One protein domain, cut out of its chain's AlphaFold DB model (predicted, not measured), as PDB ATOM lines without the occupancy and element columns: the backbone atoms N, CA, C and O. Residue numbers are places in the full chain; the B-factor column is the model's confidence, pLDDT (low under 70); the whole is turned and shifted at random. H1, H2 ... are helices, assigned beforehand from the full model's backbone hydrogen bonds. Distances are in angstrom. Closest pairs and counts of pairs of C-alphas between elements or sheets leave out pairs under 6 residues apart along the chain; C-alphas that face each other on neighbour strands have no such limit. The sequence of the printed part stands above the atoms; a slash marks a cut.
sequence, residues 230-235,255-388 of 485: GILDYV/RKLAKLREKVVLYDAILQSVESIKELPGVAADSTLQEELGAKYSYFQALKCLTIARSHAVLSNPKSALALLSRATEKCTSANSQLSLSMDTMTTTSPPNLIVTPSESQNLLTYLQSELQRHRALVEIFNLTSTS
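What this domain is: This is residues 230 to 235 and 255 to 388 of the 485 residues of an uncharacterized protein of Sclerotinia sclerotiorum (strain ATCC 18683 / 1980 / Ss-1) (UniProt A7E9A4). Four long helices, H2, H3, H4 and H5, lie side by side in a curved row, each running against the one before, and together they make a rod. The short H1 lies beyond the open side of the row, touching no helix, and a long loop, residues 340 to 357, joins H4 to H5. The printed part has 140 residues with five named helices in the order H1, H2, H3, H4, H5 and no named strand, and its class is all helix. It is only just compact, close to loose, with a radius of gyration of the C-alphas of 16.8 A, and it spans 60 by 30 by 29 A.

How they stand to each other: Begin with H1, residues 232 to 235, which is apart from H3, residues 287 to 314, but only just, the closest C-alphas being 8.1 A apart. Next comes H2, residues 255 to 278, which touches H3 at a shallow tilt of 12 degrees, opposite ways; their closest C-alphas, those of Val 264 and Lys 304, are 5.9 A apart. H3 and H4, residues 318 to 339, form a helical hairpin at a shallow tilt of 21 degrees, and the closest C-alphas, those of Ala 302 and Ala 328, are 4.2 A apart. H5, residues 358 to 387, touches H4 at a shallow tilt of 20 degrees, opposite ways, with the C-alphas of Leu 322 and His 375 closest at 5.5 A. H3, H4 and H5 are a bundle, up and down, each running against the one before it. H3 and H5 are close but not clearly touching, with the C-alphas of Tyr 299 and Ser 361 closest at 7.1 A. H2 is apart from H4 and H5. Every O i to N i+4 pair is within hydrogen-bond range in H3, H4 and H5; in H2 it is 19 of 20, and H1 is too short for such a pair.

Where its parts are: Find C-alpha 232 at (41.457, 9.368, -35.030), where the four residues of H1 begin. H2 starts at C-alpha 255, at (40.920, 14.080, -17.889), and measures 35.6 A. H3 measures 40.5 A and H4 30.5 A. H5, the longest by residues, runs 43.1 A to C-alpha 387 at (13.567, 28.434, -28.088).

The domain as a whole: The two C-alphas farthest apart, those of Gly 282 and Ser 388, are 61.0 A apart. Residues 236 to 254 are not printed, and C-alphas 235 and 255 are 15.6 A apart across this cut. The link from H3 to H4 is tight, that from H2 to H3 short, and that from H4 to H5 long. The mean pLDDT of the printed part is 86.3; look for values under 70 at residues 233 to 235, 341 to 351 and 387 to 388 of this model.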
ATOM      1  N   GLY A 230      46.693  12.925 -34.760       81.56
ATOM      2  CA  GLY A 230      45.668  13.028 -33.715       81.56
ATOM      3  C   GLY A 230      44.221  13.166 -34.207       81.56
ATOM      4  O   GLY A 230      43.328  13.473 -33.400       81.56
ATOM      5  N   ILE A 231      43.947  12.923 -35.493       83.88
ATOM      6  CA  ILE A 231      42.583  12.924 -36.044       83.88
ATOM      7  C   ILE A 231      41.746  11.789 -35.431       83.88
ATOM      8  O   ILE A 231      40.643  12.053 -34.946       83.88
ATOM      9  N   LEU A 232      42.255  10.554 -35.385       70.62
ATOM     10  CA  LEU A 232      41.457   9.368 -35.030       70.62
ATOM     11  C   LEU A 232      41.148   9.229 -33.527       70.62
ATOM     12  O   LEU A 232      40.032   8.851 -33.164       70.62
ATOM     13  N   ASP A 233      42.092   9.576 -32.649       62.19
ATOM     14  CA  ASP A 233      42.041   9.272 -31.205       62.19
ATOM     15  C   ASP A 233      40.788   9.780 -30.465       62.19
ATOM     16  O   ASP A 233      40.398   9.225 -29.439       62.19
ATOM     17  N   TYR A 234      40.141  10.842 -30.957       54.44
ATOM     18  CA  TYR A 234      38.934  11.396 -30.330       54.44
ATOM     19  C   TYR A 234      37.708  10.478 -30.477       54.44
ATOM     20  O   TYR A 234      36.831  10.462 -29.612       54.44
ATOM     21  N   VAL A 235      37.644   9.691 -31.557       49.53
ATOM     22  CA  VAL A 235      36.458   8.889 -31.905       49.53
ATOM     23  C   VAL A 235      36.245   7.727 -30.923       49.53
ATOM     24  O   VAL A 235      35.108   7.319 -30.689       49.53
ATOM     25  N   ARG A 255      39.861  14.880 -17.235       85.88
ATOM     26  CA  ARG A 255      40.920  14.080 -17.889       85.88
ATOM     27  C   ARG A 255      40.831  14.155 -19.413       85.88
ATOM     28  O   ARG A 255      41.864  14.284 -20.062       85.88
ATOM     29  N   LYS A 256      39.616  14.138 -19.978       85.75
ATOM     30  CA  LYS A 256      39.407  14.343 -21.425       85.75
ATOM     31  C   LYS A 256      39.935  15.722 -21.857       85.75
ATOM     32  O   LYS A 256      40.665  15.822 -22.839       85.75
ATOM     33  N   LEU A 257      39.651  16.768 -21.074       88.19
ATOM     34  CA  LEU A 257      40.164  18.125 -21.301       88.19
ATOM     35  C   LEU A 257      41.685  18.238 -21.098       88.19
ATOM     36  O   LEU A 257      42.334  18.933 -21.877       88.19
ATOM     37  N   ALA A 258      42.269  17.543 -20.115       88.94
ATOM     38  CA  ALA A 258      43.721  17.512 -19.910       88.94
ATOM     39  C   ALA A 258      44.460  16.927 -21.127       88.94
ATOM     40  O   ALA A 258      45.337  17.592 -21.671       88.94
ATOM     41  N   LYS A 259      44.023  15.767 -21.640       88.25
ATOM     42  CA  LYS A 259      44.581  15.162 -22.866       88.25
ATOM     43  C   LYS A 259      44.464  16.082 -24.086       88.25
ATOM     44  O   LYS A 259      45.391  16.186 -24.883       88.25
ATOM     45  N   LEU A 260      43.331  16.773 -24.246       90.56
ATOM     46  CA  LEU A 260      43.163  17.753 -25.327       90.56
ATOM     47  C   LEU A 260      44.112  18.951 -25.156       90.56
ATOM     48  O   LEU A 260      44.679  19.413 -26.143       90.56
ATOM     49  N   ARG A 261      44.341  19.421 -23.923       92.19
ATOM     50  CA  ARG A 261      45.311  20.485 -23.621       92.19
ATOM     51  C   ARG A 261      46.749  20.053 -23.917       92.19
ATOM     52  O   ARG A 261      47.482  20.836 -24.511       92.19
ATOM     53  N   GLU A 262      47.137  18.831 -23.561       91.62
ATOM     54  CA  GLU A 262      48.449  18.253 -23.901       91.62
ATOM     55  C   GLU A 262      48.671  18.241 -25.421       91.62
ATOM     56  O   GLU A 262      49.693  18.731 -25.898       91.62
ATOM     57  N   LYS A 263      47.672  17.802 -26.203       91.69
ATOM     58  CA  LYS A 263      47.732  17.869 -27.674       91.69
ATOM     59  C   LYS A 263      47.838  19.305 -28.201       91.69
ATOM     60  O   LYS A 263      48.621  19.550 -29.109       91.69
ATOM     61  N   VAL A 264      47.111  20.268 -27.621       94.06
ATOM     62  CA  VAL A 264      47.240  21.696 -27.985       94.06
ATOM     63  C   VAL A 264      48.662  22.218 -27.751       94.06
ATOM     64  O   VAL A 264      49.184  22.903 -28.625       94.06
ATOM     65  N   VAL A 265      49.309  21.849 -26.641       95.50
ATOM     66  CA  VAL A 265      50.711  22.216 -26.363       95.50
ATOM     67  C   VAL A 265      51.666  21.618 -27.402       95.50
ATOM     68  O   VAL A 265      52.567  22.315 -27.863       95.50
ATOM     69  N   LEU A 266      51.451  20.369 -27.830       94.00
ATOM     70  CA  LEU A 266      52.256  19.750 -28.890       94.00
ATOM     71  C   LEU A 266      52.083  20.458 -30.245       94.00
ATOM     72  O   LEU A 266      53.079  20.705 -30.922       94.00
ATOM     73  N   TYR A 267      50.861  20.853 -30.627       95.12
ATOM     74  CA  TYR A 267      50.663  21.657 -31.843       95.12
ATOM     75  C   TYR A 267      51.299  23.044 -31.736       95.12
ATOM     76  O   TYR A 267      51.852  23.519 -32.720       95.12
ATOM     77  N   ASP A 268      51.260  23.692 -30.569       95.88
ATOM     78  CA  ASP A 268      51.934  24.982 -30.378       95.88
ATOM     79  C   ASP A 268      53.458  24.860 -30.486       95.88
ATOM     80  O   ASP A 268      54.086  25.683 -31.150       95.88
ATOM     81  N   ALA A 269      54.044  23.780 -29.960       95.62
ATOM     82  CA  ALA A 269      55.456  23.471 -30.172       95.62
ATOM     83  C   ALA A 269      55.786  23.202 -31.656       95.62
ATOM     84  O   ALA A 269      56.844  23.620 -32.129       95.62
ATOM     85  N   ILE A 270      54.892  22.549 -32.414       94.62
ATOM     86  CA  ILE A 270      55.044  22.370 -33.872       94.62
ATOM     87  C   ILE A 270      54.970  23.718 -34.600       94.62
ATOM     88  O   ILE A 270      55.838  24.008 -35.416       94.62
ATOM     89  N   LEU A 271      53.981  24.564 -34.296       95.62
ATOM     90  CA  LEU A 271      53.814  25.873 -34.938       95.62
ATOM     91  C   LEU A 271      55.007  26.800 -34.661       95.62
ATOM     92  O   LEU A 271      55.508  27.428 -35.589       95.62
ATOM     93  N   GLN A 272      55.513  26.828 -33.423       95.62
ATOM     94  CA  GLN A 272      56.741  27.548 -33.072       95.62
ATOM     95  C   GLN A 272      57.963  26.992 -33.822       95.62
ATOM     96  O   GLN A 272      58.793  27.761 -34.302       95.62
ATOM     97  N   SER A 273      58.055  25.666 -33.967       94.06
ATOM     98  CA  SER A 273      59.126  25.023 -34.737       94.06
ATOM     99  C   SER A 273      59.077  25.432 -36.216       94.06
ATOM    100  O   SER A 273      60.098  25.830 -36.768       94.06
ATOM    101  N   VAL A 274      57.895  25.432 -36.845       93.50
ATOM    102  CA  VAL A 274      57.714  25.908 -38.231       93.50
ATOM    103  C   VAL A 274      58.060  27.394 -38.379       93.50
ATOM    104  O   VAL A 274      58.642  27.776 -39.392       93.50
ATOM    105  N   GLU A 275      57.761  28.235 -37.384       93.19
ATOM    106  CA  GLU A 275      58.151  29.651 -37.422       93.19
ATOM    107  C   GLU A 275      59.676  29.818 -37.351       93.19
ATOM    108  O   GLU A 275      60.241  30.541 -38.168       93.19
ATOM    109  N   SER A 276      60.359  29.063 -36.480       92.88
ATOM    110  CA  SER A 276      61.829  29.096 -36.368       92.88
ATOM    111  C   SER A 276      62.566  28.678 -37.652       92.88
ATOM    112  O   SER A 276      63.695  29.102 -37.879       92.88
ATOM    113  N   ILE A 277      61.922  27.915 -38.548       91.38
ATOM    114  CA  ILE A 277      62.473  27.619 -39.883       91.38
ATOM    115  C   ILE A 277      62.516  28.876 -40.761       91.38
ATOM    116  O   ILE A 277      63.463  29.050 -41.524       91.38
ATOM    117  N   LYS A 278      61.528  29.774 -40.658       89.62
ATOM    118  CA  LYS A 278      61.499  31.021 -41.445       89.62
ATOM    119  C   LYS A 278      62.598  32.000 -41.029       89.62
ATOM    120  O   LYS A 278      63.011  32.825 -41.839       89.62
ATOM    121  N   GLU A 279      63.073  31.890 -39.788       89.69
ATOM    122  CA  GLU A 279      64.190  32.670 -39.245       89.69
ATOM    123  C   GLU A 279      65.567  32.157 -39.720       89.69
ATOM    124  O   GLU A 279      66.576  32.838 -39.522       89.69
ATOM    125  N   LEU A 280      65.643  30.985 -40.369       88.12
ATOM    126  CA  LEU A 280      66.907  30.443 -40.878       88.12
ATOM    127  C   LEU A 280      67.453  31.265 -42.066       88.12
ATOM    128  O   LEU A 280      66.697  31.685 -42.951       88.12
ATOM    129  N   PRO A 281      68.785  31.454 -42.153       83.31
ATOM    130  CA  PRO A 281      69.388  32.251 -43.212       83.31
ATOM    131  C   PRO A 281      69.122  31.638 -44.594       83.31
ATOM    132  O   PRO A 281      69.283  30.439 -44.821       83.31
ATOM    133  N   GLY A 282      68.698  32.484 -45.534       80.12
ATOM    134  CA  GLY A 282      68.346  32.091 -46.901       80.12
ATOM    135  C   GLY A 282      66.903  31.606 -47.094       80.12
ATOM    136  O   GLY A 282      66.395  31.734 -48.203       80.12
ATOM    137  N   VAL A 283      66.200  31.150 -46.048       84.12
ATOM    138  CA  VAL A 283      64.777  30.748 -46.152       84.12
ATOM    139  C   VAL A 283      63.885  31.951 -46.475       84.12
ATOM    140  O   VAL A 283      62.966  31.856 -47.286       84.12
ATOM    141  N   ALA A 284      64.215  33.125 -45.931       84.00
ATOM    142  CA  ALA A 284      63.520  34.378 -46.224       84.00
ATOM    143  C   ALA A 284      63.601  34.831 -47.705       84.00
ATOM    144  O   ALA A 284      62.851  35.720 -48.103       84.00
ATOM    145  N   ALA A 285      64.486  34.242 -48.520       84.50
ATOM    146  CA  ALA A 285      64.667  34.592 -49.932       84.50
ATOM    147  C   ALA A 285      63.987  33.618 -50.917       84.50
ATOM    148  O   ALA A 285      63.862  33.946 -52.095       84.50
ATOM    149  N   ASP A 286      63.551  32.437 -50.464       86.25
ATOM    150  CA  ASP A 286      62.856  31.448 -51.297       86.25
ATOM    151  C   ASP A 286      61.339  31.548 -51.078       86.25
ATOM    152  O   ASP A 286      60.796  31.039 -50.094       86.25
ATOM    153  N   SER A 287      60.642  32.209 -52.008       88.25
ATOM    154  CA  SER A 287      59.183  32.365 -51.947       88.25
ATOM    155  C   SER A 287      58.441  31.027 -52.026       88.25
ATOM    156  O   SER A 287      57.406  30.874 -51.383       88.25
ATOM    157  N   THR A 288      58.979  30.035 -52.746       88.12
ATOM    158  CA  THR A 288      58.347  28.709 -52.866       88.12
ATOM    159  C   THR A 288      58.375  27.973 -51.529       88.12
ATOM    160  O   THR A 288      57.353  27.459 -51.076       88.12
ATOM    161  N   LEU A 289      59.513  28.024 -50.831       86.38
ATOM    162  CA  LEU A 289      59.658  27.468 -49.488       86.38
ATOM    163  C   LEU A 289      58.789  28.217 -48.464       86.38
ATOM    164  O   LEU A 289      58.218  27.589 -47.573       86.38
ATOM    165  N   GLN A 290      58.635  29.540 -48.581       89.50
ATOM    166  CA  GLN A 290      57.724  30.298 -47.713       89.50
ATOM    167  C   GLN A 290      56.259  29.894 -47.893       89.50
ATOM    168  O   GLN A 290      55.548  29.748 -46.897       89.50
ATOM    169  N   GLU A 291      55.808  29.696 -49.131       89.88
ATOM    170  CA  GLU A 291      54.448  29.235 -49.423       89.88
ATOM    171  C   GLU A 291      54.220  27.805 -48.907       89.88
ATOM    172  O   GLU A 291      53.232  27.559 -48.210       89.88
ATOM    173  N   GLU A 292      55.171  26.890 -49.130       88.50
ATOM    174  CA  GLU A 292      55.161  25.530 -48.566       88.50
ATOM    175  C   GLU A 292      55.079  25.541 -47.029       88.50
ATOM    176  O   GLU A 292      54.255  24.835 -46.439       88.50
ATOM    177  N   LEU A 293      55.906  26.353 -46.358       90.81
ATOM    178  CA  LEU A 293      55.909  26.489 -44.898       90.81
ATOM    179  C   LEU A 293      54.624  27.150 -44.382       90.81
ATOM    180  O   LEU A 293      54.104  26.738 -43.348       90.81
ATOM    181  N   GLY A 294      54.075  28.137 -45.095       91.69
ATOM    182  CA  GLY A 294      52.797  28.775 -44.770       91.69
ATOM    183  C   GLY A 294      51.607  27.817 -44.880       91.69
ATOM    184  O   GLY A 294      50.695  27.848 -44.042       91.69
ATOM    185  N   ALA A 295      51.645  26.911 -45.856       92.06
ATOM    186  CA  ALA A 295      50.654  25.859 -46.031       92.06
ATOM    187  C   ALA A 295      50.780  24.770 -44.947       92.06
ATOM    188  O   ALA A 295      49.790  24.452 -44.282       92.06
ATOM    189  N   LYS A 296      52.004  24.285 -44.675       92.06
ATOM    190  CA  LYS A 296      52.318  23.349 -43.572       92.06
ATOM    191  C   LYS A 296      51.920  23.944 -42.203       92.06
ATOM    192  O   LYS A 296      51.266  23.276 -41.403       92.06
ATOM    193  N   TYR A 297      52.182  25.231 -41.960       94.50
ATOM    194  CA  TYR A 297      51.716  25.965 -40.771       94.50
ATOM    195  C   TYR A 297      50.181  26.011 -40.680       94.50
ATOM    196  O   TYR A 297      49.603  25.755 -39.621       94.50
ATOM    197  N   SER A 298      49.497  26.299 -41.791       94.50
ATOM    198  CA  SER A 298      48.028  26.361 -41.841       94.50
ATOM    199  C   SER A 298      47.370  24.997 -41.586       94.50
ATOM    200  O   SER A 298      46.326  24.948 -40.930       94.50
ATOM    201  N   TYR A 299      48.003  23.898 -42.010       94.50
ATOM    202  CA  TYR A 299      47.593  22.525 -41.693       94.50
ATOM    203  C   TYR A 299      47.646  22.237 -40.182       94.50
ATOM    204  O   TYR A 299      46.622  21.901 -39.577       94.50
ATOM    205  N   PHE A 300      48.791  22.462 -39.523       94.94
ATOM    206  CA  PHE A 300      48.899  22.257 -38.069       94.94
ATOM    207  C   PHE A 300      48.023  23.238 -37.268       94.94
ATOM    208  O   PHE A 300      47.469  22.877 -36.225       94.94
ATOM    209  N   GLN A 301      47.796  24.454 -37.778       95.56
ATOM    210  CA  GLN A 301      46.844  25.395 -37.185       95.56
ATOM    211  C   GLN A 301      45.392  24.884 -37.277       95.56
ATOM    212  O   GLN A 301      44.627  25.068 -36.326       95.56
ATOM    213  N   ALA A 302      45.003  24.207 -38.364       95.62
ATOM    214  CA  ALA A 302      43.690  23.570 -38.478       95.62
ATOM    215  C   ALA A 302      43.517  22.422 -37.462       95.62
ATOM    216  O   ALA A 302      42.485  22.356 -36.790       95.62
ATOM    217  N   LEU A 303      44.545  21.586 -37.266       94.19
ATOM    218  CA  LEU A 303      44.567  20.527 -36.242       94.19
ATOM    219  C   LEU A 303      44.475  21.076 -34.804       94.19
ATOM    220  O   LEU A 303      43.728  20.540 -33.971       94.19
ATOM    221  N   LYS A 304      45.152  22.197 -34.519       95.25
ATOM    222  CA  LYS A 304      44.997  22.931 -33.252       95.25
ATOM    223  C   LYS A 304      43.550  23.400 -33.065       95.25
ATOM    224  O   LYS A 304      42.946  23.113 -32.030       95.25
ATOM    225  N   CYS A 305      42.969  24.072 -34.063       95.50
ATOM    226  CA  CYS A 305      41.578  24.542 -34.021       95.50
ATOM    227  C   CYS A 305      40.577  23.390 -33.816       95.50
ATOM    228  O   CYS A 305      39.676  23.517 -32.989       95.50
ATOM    229  N   LEU A 306      40.770  22.247 -34.484       94.50
ATOM    230  CA  LEU A 306      39.974  21.029 -34.292       94.50
ATOM    231  C   LEU A 306      40.045  20.513 -32.846       94.50
ATOM    232  O   LEU A 306      39.031  20.144 -32.254       94.50
ATOM    233  N   THR A 307      41.236  20.506 -32.254       93.50
ATOM    234  CA  THR A 307      41.450  20.012 -30.885       93.50
ATOM    235  C   THR A 307      40.824  20.939 -29.837       93.50
ATOM    236  O   THR A 307      40.255  20.461 -28.853       93.50
ATOM    237  N   ILE A 308      40.822  22.253 -30.079       94.44
ATOM    238  CA  ILE A 308      40.092  23.224 -29.250       94.44
ATOM    239  C   ILE A 308      38.572  23.101 -29.484       94.44
ATOM    240  O   ILE A 308      37.800  23.133 -28.530       94.44
ATOM    241  N   ALA A 309      38.101  22.865 -30.713       93.44
ATOM    242  CA  ALA A 309      36.678  22.618 -30.968       93.44
ATOM    243  C   ALA A 309      36.160  21.383 -30.207       93.44
ATOM    244  O   ALA A 309      35.093  21.430 -29.593       93.44
ATOM    245  N   ARG A 310      36.959  20.307 -30.163       91.50
ATOM    246  CA  ARG A 310      36.692  19.104 -29.356       91.50
ATOM    247  C   ARG A 310      36.586  19.415 -27.858       91.50
ATOM    248  O   ARG A 310      35.739  18.828 -27.189       91.50
ATOM    249  N   SER A 311      37.370  20.356 -27.321       92.38
ATOM    250  CA  SER A 311      37.253  20.747 -25.907       92.38
ATOM    251  C   SER A 311      35.943  21.500 -25.625       92.38
ATOM    252  O   SER A 311      35.279  21.210 -24.631       92.38
ATOM    253  N   HIS A 312      35.492  22.366 -26.539       91.94
ATOM    254  CA  HIS A 312      34.172  23.007 -26.450       91.94
ATOM    255  C   HIS A 312      33.005  22.024 -26.620       91.94
ATOM    256  O   HIS A 312      31.983  22.180 -25.949       91.94
ATOM    257  N   ALA A 313      33.156  20.988 -27.451       89.62
ATOM    258  CA  ALA A 313      32.171  19.911 -27.573       89.62
ATOM    259  C   ALA A 313      32.038  19.103 -26.265       89.62
ATOM    260  O   ALA A 313      30.924  18.812 -25.834       89.62
ATOM    261  N   VAL A 314      33.159  18.815 -25.589       89.31
ATOM    262  CA  VAL A 314      33.193  18.175 -24.257       89.31
ATOM    263  C   VAL A 314      32.579  19.065 -23.162       89.31
ATOM    264  O   VAL A 314      32.019  18.547 -22.199       89.31
ATOM    265  N   LEU A 315      32.631  20.390 -23.323       89.88
ATOM    266  CA  LEU A 315      31.977  21.382 -22.455       89.88
ATOM    267  C   LEU A 315      30.526  21.710 -22.867       89.88
ATOM    268  O   LEU A 315      29.957  22.682 -22.373       89.88
ATOM    269  N   SER A 316      29.929  20.941 -23.787       85.44
ATOM    270  CA  SER A 316      28.554  21.133 -24.281       85.44
ATOM    271  C   SER A 316      28.251  22.541 -24.825       85.44
ATOM    272  O   SER A 316      27.111  22.996 -24.774       85.44
ATOM    273  N   ASN A 317      29.249  23.225 -25.398       89.88
ATOM    274  CA  ASN A 317      29.074  24.504 -26.091       89.88
ATOM    275  C   ASN A 317      29.199  24.304 -27.619       89.88
ATOM    276  O   ASN A 317      30.289  24.469 -28.183       89.88
ATOM    277  N   PRO A 318      28.099  23.952 -28.316       89.06
ATOM    278  CA  PRO A 318      28.146  23.632 -29.740       89.06
ATOM    279  C   PRO A 318      28.405  24.869 -30.612       89.06
ATOM    280  O   PRO A 318      28.990  24.736 -31.685       89.06
ATOM    281  N   LYS A 319      28.037  26.076 -30.153       92.50
ATOM    282  CA  LYS A 319      28.216  27.332 -30.905       92.50
ATOM    283  C   LYS A 319      29.697  27.691 -31.052       92.50
ATOM    284  O   LYS A 319      30.158  27.937 -32.165       92.50
ATOM    285  N   SER A 320      30.460  27.646 -29.958       93.44
ATOM    286  CA  SER A 320      31.913  27.867 -30.003       93.44
ATOM    287  C   SER A 320      32.649  26.749 -30.752       93.44
ATOM    288  O   SER A 320      33.581  27.037 -31.500       93.44
ATOM    289  N   ALA A 321      32.207  25.491 -30.617       94.06
ATOM    290  CA  ALA A 321      32.774  24.373 -31.374       94.06
ATOM    291  C   ALA A 321      32.571  24.533 -32.896       94.06
ATOM    292  O   ALA A 321      33.525  24.369 -33.656       94.06
ATOM    293  N   LEU A 322      31.371  24.926 -33.345       95.00
ATOM    294  CA  LEU A 322      31.068  25.190 -34.758       95.00
ATOM    295  C   LEU A 322      31.956  26.304 -35.330       95.00
ATOM    296  O   LEU A 322      32.550  26.122 -36.392       95.00
ATOM    297  N   ALA A 323      32.092  27.430 -34.621       95.75
ATOM    298  CA  ALA A 323      32.919  28.553 -35.071       95.75
ATOM    299  C   ALA A 323      34.396  28.151 -35.265       95.75
ATOM    300  O   ALA A 323      35.019  28.499 -36.269       95.75
ATOM    301  N   LEU A 324      34.945  27.359 -34.336       95.94
ATOM    302  CA  LEU A 324      36.307  26.830 -34.435       95.94
ATOM    303  C   LEU A 324      36.471  25.819 -35.579       95.94
ATOM    304  O   LEU A 324      37.520  25.807 -36.222       95.94
ATOM    305  N   LEU A 325      35.446  25.010 -35.872       95.44
ATOM    306  CA  LEU A 325      35.455  24.073 -37.000       95.44
ATOM    307  C   LEU A 325      35.349  24.766 -38.359       95.44
ATOM    308  O   LEU A 325      36.011  24.318 -39.292       95.44
ATOM    309  N   SER A 326      34.589  25.863 -38.478       96.00
ATOM    310  CA  SER A 326      34.588  26.695 -39.697       96.00
ATOM    311  C   SER A 326      35.998  27.199 -39.985       96.00
ATOM    312  O   SER A 326      36.572  26.875 -41.021       96.00
ATOM    313  N   ARG A 327      36.624  27.839 -38.987       96.06
ATOM    314  CA  ARG A 327      38.000  28.342 -39.080       96.06
ATOM    315  C   ARG A 327      39.026  27.238 -39.367       96.06
ATOM    316  O   ARG A 327      39.975  27.467 -40.114       96.06
ATOM    317  N   ALA A 328      38.866  26.052 -38.772       95.88
ATOM    318  CA  ALA A 328      39.719  24.898 -39.061       95.88
ATOM    319  C   ALA A 328      39.559  24.432 -40.516       95.88
ATOM    320  O   ALA A 328      40.557  24.198 -41.191       95.88
ATOM    321  N   THR A 329      38.317  24.344 -41.002       95.81
ATOM    322  CA  THR A 329      38.005  23.960 -42.386       95.81
ATOM    323  C   THR A 329      38.614  24.960 -43.358       95.81
ATOM    324  O   THR A 329      39.400  24.544 -44.196       95.81
ATOM    325  N   GLU A 330      38.354  26.261 -43.183       95.75
ATOM    326  CA  GLU A 330      38.911  27.355 -43.995       95.75
ATOM    327  C   GLU A 330      40.437  27.230 -44.142       95.75
ATOM    328  O   GLU A 330      40.944  27.129 -45.262       95.75
ATOM    329  N   LYS A 331      41.159  27.137 -43.014       94.31
ATOM    330  CA  LYS A 331      42.621  26.966 -42.989       94.31
ATOM    331  C   LYS A 331      43.089  25.676 -43.659       94.31
ATOM    332  O   LYS A 331      44.092  25.703 -44.371       94.31
ATOM    333  N   CYS A 332      42.358  24.579 -43.475       93.81
ATOM    334  CA  CYS A 332      42.660  23.315 -44.134       93.81
ATOM    335  C   CYS A 332      42.436  23.390 -45.653       93.81
ATOM    336  O   CYS A 332      43.244  22.837 -46.389       93.81
ATOM    337  N   THR A 333      41.408  24.095 -46.147       93.56
ATOM    338  CA  THR A 333      41.209  24.316 -47.594       93.56
ATOM    339  C   THR A 333      42.369  25.082 -48.218       93.56
ATOM    340  O   THR A 333      42.895  24.639 -49.237       93.56
ATOM    341  N   SER A 334      42.800  26.190 -47.601       90.62
ATOM    342  CA  SER A 334      43.947  26.967 -48.090       90.62
ATOM    343  C   SER A 334      45.215  26.112 -48.131       90.62
ATOM    344  O   SER A 334      45.849  26.014 -49.179       90.62
ATOM    345  N   ALA A 335      45.519  25.406 -47.034       89.88
ATOM    346  CA  ALA A 335      46.652  24.487 -46.973       89.88
ATOM    347  C   ALA A 335      46.572  23.400 -48.058       89.88
ATOM    348  O   ALA A 335      47.539  23.192 -48.781       89.88
ATOM    349  N   ASN A 336      45.414  22.752 -48.224       88.88
ATOM    350  CA  ASN A 336      45.221  21.673 -49.195       88.88
ATOM    351  C   ASN A 336      45.434  22.152 -50.637       88.88
ATOM    352  O   ASN A 336      46.093  21.456 -51.397       88.88
ATOM    353  N   SER A 337      44.951  23.351 -50.997       88.06
ATOM    354  CA  SER A 337      45.175  23.925 -52.336       88.06
ATOM    355  C   SER A 337      46.648  24.214 -52.646       88.06
ATOM    356  O   SER A 337      47.067  24.082 -53.792       88.06
ATOM    357  N   GLN A 338      47.445  24.562 -51.633       84.44
ATOM    358  CA  GLN A 338      48.879  24.815 -51.786       84.44
ATOM    359  C   GLN A 338      49.681  23.504 -51.771       84.44
ATOM    360  O   GLN A 338      50.535  23.298 -52.628       84.44
ATOM    361  N   LEU A 339      49.355  22.564 -50.874       81.19
ATOM    362  CA  LEU A 339      49.978  21.234 -50.835       81.19
ATOM    363  C   LEU A 339      49.688  20.416 -52.102       81.19
ATOM    364  O   LEU A 339      50.571  19.700 -52.555       81.19
ATOM    365  N   SER A 340      48.507  20.549 -52.718       72.94
ATOM    366  CA  SER A 340      48.188  19.856 -53.978       72.94
ATOM    367  C   SER A 340      49.022  20.315 -55.181       72.94
ATOM    368  O   SER A 340      49.032  19.631 -56.200       72.94
ATOM    369  N   LEU A 341      49.700  21.463 -55.075       68.12
ATOM    370  CA  LEU A 341      50.622  21.985 -56.090       68.12
ATOM    371  C   LEU A 341      52.089  21.632 -55.788       68.12
ATOM    372  O   LEU A 341      52.946  21.798 -56.654       68.12
ATOM    373  N   SER A 342      52.389  21.148 -54.579       60.78
ATOM    374  CA  SER A 342      53.740  20.757 -54.177       60.78
ATOM    375  C   SER A 342      54.114  19.389 -54.755       60.78
ATOM    376  O   SER A 342      53.335  18.439 -54.702       60.78
ATOM    377  N   MET A 343      55.342  19.273 -55.268       50.59
ATOM    378  CA  MET A 343      55.906  18.012 -55.765       50.59
ATOM    379  C   MET A 343      56.486  17.102 -54.661       50.59
ATOM    380  O   MET A 343      57.112  16.095 -55.004       50.59
ATOM    381  N   ASP A 344      56.257  17.396 -53.367       51.72
ATOM    382  CA  ASP A 344      56.623  16.554 -52.204       51.72
ATOM    383  C   ASP A 344      55.854  15.204 -52.216       51.72
ATOM    384  O   ASP A 344      55.004  14.900 -51.381       51.72
ATOM    385  N   THR A 345      56.181  14.353 -53.186       45.06
ATOM    386  CA  THR A 345      55.671  12.988 -53.394       45.06
ATOM    387  C   THR A 345      56.568  11.945 -52.718       45.06
ATOM    388  O   THR A 345      56.686  10.805 -53.170       45.06
ATOM    389  N   MET A 346      57.212  12.330 -51.612       46.66
ATOM    390  CA  MET A 346      57.971  11.398 -50.781       46.66
ATOM    391  C   MET A 346      57.038  10.344 -50.182       46.66
ATOM    392  O   MET A 346      55.951  10.638 -49.684       46.66
ATOM    393  N   THR A 347      57.458   9.088 -50.293       40.97
ATOM    394  CA  THR A 347      56.626   7.919 -50.022       40.97
ATOM    395  C   THR A 347      56.349   7.726 -48.533       40.97
ATOM    396  O   THR A 347      57.130   8.110 -47.663       40.97
ATOM    397  N   THR A 348      55.245   7.033 -48.239       49.34
ATOM    398  CA  THR A 348      54.729   6.703 -46.894       49.34
ATOM    399  C   THR A 348      55.643   5.810 -46.039       49.34
ATOM    400  O   THR A 348      55.209   5.299 -45.011       49.34
ATOM    401  N   THR A 349      56.874   5.562 -46.485       49.31
ATOM    402  CA  THR A 349      57.866   4.684 -45.849       49.31
ATOM    403  C   THR A 349      58.858   5.469 -44.987       49.31
ATOM    404  O   THR A 349      59.511   4.888 -44.126       49.31
ATOM    405  N   SER A 350      58.982   6.784 -45.201       61.53
ATOM    406  CA  SER A 350      59.820   7.634 -44.353       61.53
ATOM    407  C   SER A 350      59.137   7.889 -42.999       61.53
ATOM    408  O   SER A 350      57.920   8.100 -42.970       61.53
ATOM    409  N   PRO A 351      59.873   7.895 -41.873       69.44
ATOM    410  CA  PRO A 351      59.328   8.302 -40.582       69.44
ATOM    411  C   PRO A 351      58.696   9.708 -40.625       69.44
ATOM    412  O   PRO A 351      59.239  10.597 -41.288       69.44
ATOM    413  N   PRO A 352      57.588   9.958 -39.891       71.94
ATOM    414  CA  PRO A 352      56.956  11.272 -39.844       71.94
ATOM    415  C   PRO A 352      57.955  12.377 -39.493       71.94
ATOM    416  O   PRO A 352      58.645  12.303 -38.474       71.94
ATOM    417  N   ASN A 353      58.006  13.405 -40.334       81.00
ATOM    418  CA  ASN A 353      58.835  14.601 -40.190       81.00
ATOM    419  C   ASN A 353      57.975  15.847 -40.521       81.00
ATOM    420  O   ASN A 353      56.760  15.833 -40.296       81.00
ATOM    421  N   LEU A 354      58.562  16.929 -41.040       82.31
ATOM    422  CA  LEU A 354      57.825  18.128 -41.483       82.31
ATOM    423  C   LEU A 354      57.022  17.934 -42.792       82.31
ATOM    424  O   LEU A 354      56.182  18.769 -43.129       82.31
ATOM    425  N   ILE A 355      57.249  16.855 -43.546       82.19
ATOM    426  CA  ILE A 355      56.500  16.572 -44.774       82.19
ATOM    427  C   ILE A 355      55.075  16.156 -44.394       82.19
ATOM    428  O   ILE A 355      54.863  15.171 -43.687       82.19
ATOM    429  N   VAL A 356      54.098  16.920 -44.876       81.06
ATOM    430  CA  VAL A 356      52.671  16.593 -44.804       81.06
ATOM    431  C   VAL A 356      52.253  16.197 -46.209       81.06
ATOM    432  O   VAL A 356      52.415  16.977 -47.147       81.06
ATOM    433  N   THR A 357      51.747  14.981 -46.364       82.50
ATOM    434  CA  THR A 357      51.351  14.455 -47.672       82.50
ATOM    435  C   THR A 357      50.010  15.054 -48.129       82.50
ATOM    436  O   THR A 357      49.134  15.319 -47.297       82.50
ATOM    437  N   PRO A 358      49.771  15.216 -49.446       83.06
ATOM    438  CA  PRO A 358      48.478  15.687 -49.956       83.06
ATOM    439  C   PRO A 358      47.289  14.787 -49.566       83.06
ATOM    440  O   PRO A 358      46.148  15.243 -49.479       83.06
ATOM    441  N   SER A 359      47.534  13.499 -49.297       85.25
ATOM    442  CA  SER A 359      46.514  12.579 -48.786       85.25
ATOM    443  C   SER A 359      46.174  12.851 -47.316       85.25
ATOM    444  O   SER A 359      44.997  12.828 -46.963       85.25
ATOM    445  N   GLU A 360      47.147  13.176 -46.457       86.31
ATOM    446  CA  GLU A 360      46.898  13.605 -45.071       86.31
ATOM    447  C   GLU A 360      46.101  14.917 -45.004       86.31
ATOM    448  O   GLU A 360      45.172  15.023 -44.195       86.31
ATOM    449  N   SER A 361      46.396  15.895 -45.871       88.69
ATOM    450  CA  SER A 361      45.626  17.147 -45.939       88.69
ATOM    451  C   SER A 361      44.201  16.931 -46.455       88.69
ATOM    452  O   SER A 361      43.254  17.463 -45.870       88.69
ATOM    453  N   GLN A 362      44.015  16.083 -47.471       90.25
ATOM    454  CA  GLN A 362      42.689  15.752 -47.995       90.25
ATOM    455  C   GLN A 362      41.853  14.929 -46.996       90.25
ATOM    456  O   GLN A 362      40.645  15.156 -46.859       90.25
ATOM    457  N   ASN A 363      42.482  14.014 -46.252       90.62
ATOM    458  CA  ASN A 363      41.839  13.251 -45.180       90.62
ATOM    459  C   ASN A 363      41.377  14.175 -44.043       90.62
ATOM    460  O   ASN A 363      40.224  14.086 -43.612       90.62
ATOM    461  N   LEU A 364      42.234  15.108 -43.603       91.69
ATOM    462  CA  LEU A 364      41.867  16.114 -42.605       91.69
ATOM    463  C   LEU A 364      40.718  17.004 -43.093       91.69
ATOM    464  O   LEU A 364      39.770  17.231 -42.342       91.69
ATOM    465  N   LEU A 365      40.766  17.472 -44.343       93.69
ATOM    466  CA  LEU A 365      39.716  18.311 -44.921       93.69
ATOM    467  C   LEU A 365      38.364  17.584 -44.947       93.69
ATOM    468  O   LEU A 365      37.355  18.141 -44.515       93.69
ATOM    469  N   THR A 366      38.354  16.325 -45.388       93.44
ATOM    470  CA  THR A 366      37.147  15.483 -45.435       93.44
ATOM    471  C   THR A 366      36.580  15.250 -44.030       93.44
ATOM    472  O   THR A 366      35.376  15.395 -43.800       93.44
ATOM    473  N   TYR A 367      37.451  14.962 -43.054       93.38
ATOM    474  CA  TYR A 367      37.063  14.818 -41.652       93.38
ATOM    475  C   TYR A 367      36.452  16.112 -41.093       93.38
ATOM    476  O   TYR A 367      35.349  16.082 -40.543       93.38
ATOM    477  N   LEU A 368      37.117  17.257 -41.290       94.06
ATOM    478  CA  LEU A 368      36.644  18.574 -40.849       94.06
ATOM    479  C   LEU A 368      35.288  18.936 -41.454       94.06
ATOM    480  O   LEU A 368      34.410  19.383 -40.721       94.06
ATOM    481  N   GLN A 369      35.085  18.688 -42.749       94.75
ATOM    482  CA  GLN A 369      33.798  18.911 -43.406       94.75
ATOM    483  C   GLN A 369      32.685  18.068 -42.766       94.75
ATOM    484  O   GLN A 369      31.622  18.606 -42.455       94.75
ATOM    485  N   SER A 370      32.927  16.778 -42.499       93.38
ATOM    486  CA  SER A 370      31.937  15.916 -41.832       93.38
ATOM    487  C   SER A 370      31.602  16.395 -40.410       93.38
ATOM    488  O   SER A 370      30.430  16.505 -40.037       93.38
ATOM    489  N   GLU A 371      32.622  16.776 -39.637       92.19
ATOM    490  CA  GLU A 371      32.489  17.216 -38.248       92.19
ATOM    491  C   GLU A 371      31.831  18.603 -38.146       92.19
ATOM    492  O   GLU A 371      31.083  18.880 -37.204       92.19
ATOM    493  N   LEU A 372      32.042  19.460 -39.148       94.69
ATOM    494  CA  LEU A 372      31.392  20.759 -39.301       94.69
ATOM    495  C   LEU A 372      29.892  20.610 -39.596       94.69
ATOM    496  O   LEU A 372      29.084  21.287 -38.958       94.69
ATOM    497  N   GLN A 373      29.488  19.690 -40.485       94.75
ATOM    498  CA  GLN A 373      28.060  19.413 -40.714       94.75
ATOM    499  C   GLN A 373      27.402  18.804 -39.466       94.75
ATOM    500  O   GLN A 373      26.297  19.206 -39.092       94.75
ATOM    501  N   ARG A 374      28.107  17.914 -38.749       92.94
ATOM    502  CA  ARG A 374      27.642  17.370 -37.462       92.94
ATOM    503  C   ARG A 374      27.385  18.477 -36.434       92.94
ATOM    504  O   ARG A 374      26.358  18.458 -35.758       92.94
ATOM    505  N   HIS A 375      28.280  19.460 -36.325       92.75
ATOM    506  CA  HIS A 375      28.094  20.579 -35.396       92.75
ATOM    507  C   HIS A 375      27.050  21.599 -35.855       92.75
ATOM    508  O   HIS A 375      26.380  22.160 -34.994       92.75
ATOM    509  N   ARG A 376      26.835  21.799 -37.163       95.12
ATOM    510  CA  ARG A 376      25.679  22.566 -37.670       95.12
ATOM    511  C   ARG A 376      24.362  21.959 -37.188       95.12
ATOM    512  O   ARG A 376      23.564  22.669 -36.586       95.12
ATOM    513  N   ALA A 377      24.187  20.646 -37.349       94.06
ATOM    514  CA  ALA A 377      23.005  19.943 -36.848       94.06
ATOM    515  C   ALA A 377      22.863  20.042 -35.315       94.06
ATOM    516  O   ALA A 377      21.770  20.292 -34.816       94.06
ATOM    517  N   LEU A 378      23.961  19.916 -34.554       91.50
ATOM    518  CA  LEU A 378      23.920  20.092 -33.095       91.50
ATOM    519  C   LEU A 378      23.586  21.522 -32.656       91.50
ATOM    520  O   LEU A 378      22.887  21.687 -31.661       91.50
ATOM    521  N   VAL A 379      24.076  22.549 -33.356       92.94
ATOM    522  CA  VAL A 379      23.715  23.946 -33.067       92.94
ATOM    523  C   VAL A 379      22.241  24.193 -33.370       92.94
ATOM    524  O   VAL A 379      21.591  24.875 -32.585       92.94
ATOM    525  N   GLU A 380      21.699  23.601 -34.435       92.44
ATOM    526  CA  GLU A 380      20.274  23.714 -34.752       92.44
ATOM    527  C   GLU A 380      19.397  23.036 -33.690       92.44
ATOM    528  O   GLU A 380      18.514  23.673 -33.125       92.44
ATOM    529  N   ILE A 381      19.718  21.796 -33.300       89.75
ATOM    530  CA  ILE A 381      19.042  21.094 -32.193       89.75
ATOM    531  C   ILE A 381      19.149  21.894 -30.883       89.75
ATOM    532  O   ILE A 381      18.171  22.011 -30.146       89.75
ATOM    533  N   PHE A 382      20.313  22.484 -30.596       88.00
ATOM    534  CA  PHE A 382      20.516  23.325 -29.415       88.00
ATOM    535  C   PHE A 382      19.697  24.621 -29.471       88.00
ATOM    536  O   PHE A 382      19.177  25.059 -28.449       88.00
ATOM    537  N   ASN A 383      19.563  25.241 -30.646       88.81
ATOM    538  CA  ASN A 383      18.718  26.419 -30.826       88.81
ATOM    539  C   ASN A 383      17.247  26.050 -30.602       88.81
ATOM    540  O   ASN A 383      16.621  26.665 -29.747       88.81
ATOM    541  N   LEU A 384      16.741  25.009 -31.275       87.00
ATOM    542  CA  LEU A 384      15.355  24.534 -31.154       87.00
ATOM    543  C   LEU A 384      14.975  24.166 -29.710       87.00
ATOM    544  O   LEU A 384      13.903  24.536 -29.248       87.00
ATOM    545  N   THR A 385      15.873  23.501 -28.975       82.06
ATOM    546  CA  THR A 385      15.674  23.165 -27.546       82.06
ATOM    547  C   THR A 385      15.894  24.346 -26.589       82.06
ATOM    548  O   THR A 385      15.573  24.246 -25.407       82.06
ATOM    549  N   SER A 386      16.434  25.471 -27.075       77.31
ATOM    550  CA  SER A 386      16.555  26.725 -26.314       77.31
ATOM    551  C   SER A 386      15.396  27.693 -26.569       77.31
ATOM    552  O   SER A 386      15.092  28.501 -25.692       77.31
ATOM    553  N   THR A 387      14.771  27.652 -27.754       68.81
ATOM    554  CA  THR A 387      13.567  28.434 -28.088       68.81
ATOM    555  C   THR A 387      12.265  27.729 -27.725       68.81
ATOM    556  O   THR A 387      11.254  28.415 -27.577       68.81
ATOM    557  N   SER A 388      12.256  26.407 -27.522       62.06
ATOM    558  CA  SER A 388      11.125  25.739 -26.877       62.06
ATOM    559  C   SER A 388      10.957  26.287 -25.454       62.06
ATOM    560  O   SER A 388      11.862  26.236 -24.619       62.06
TER     561      SER A 388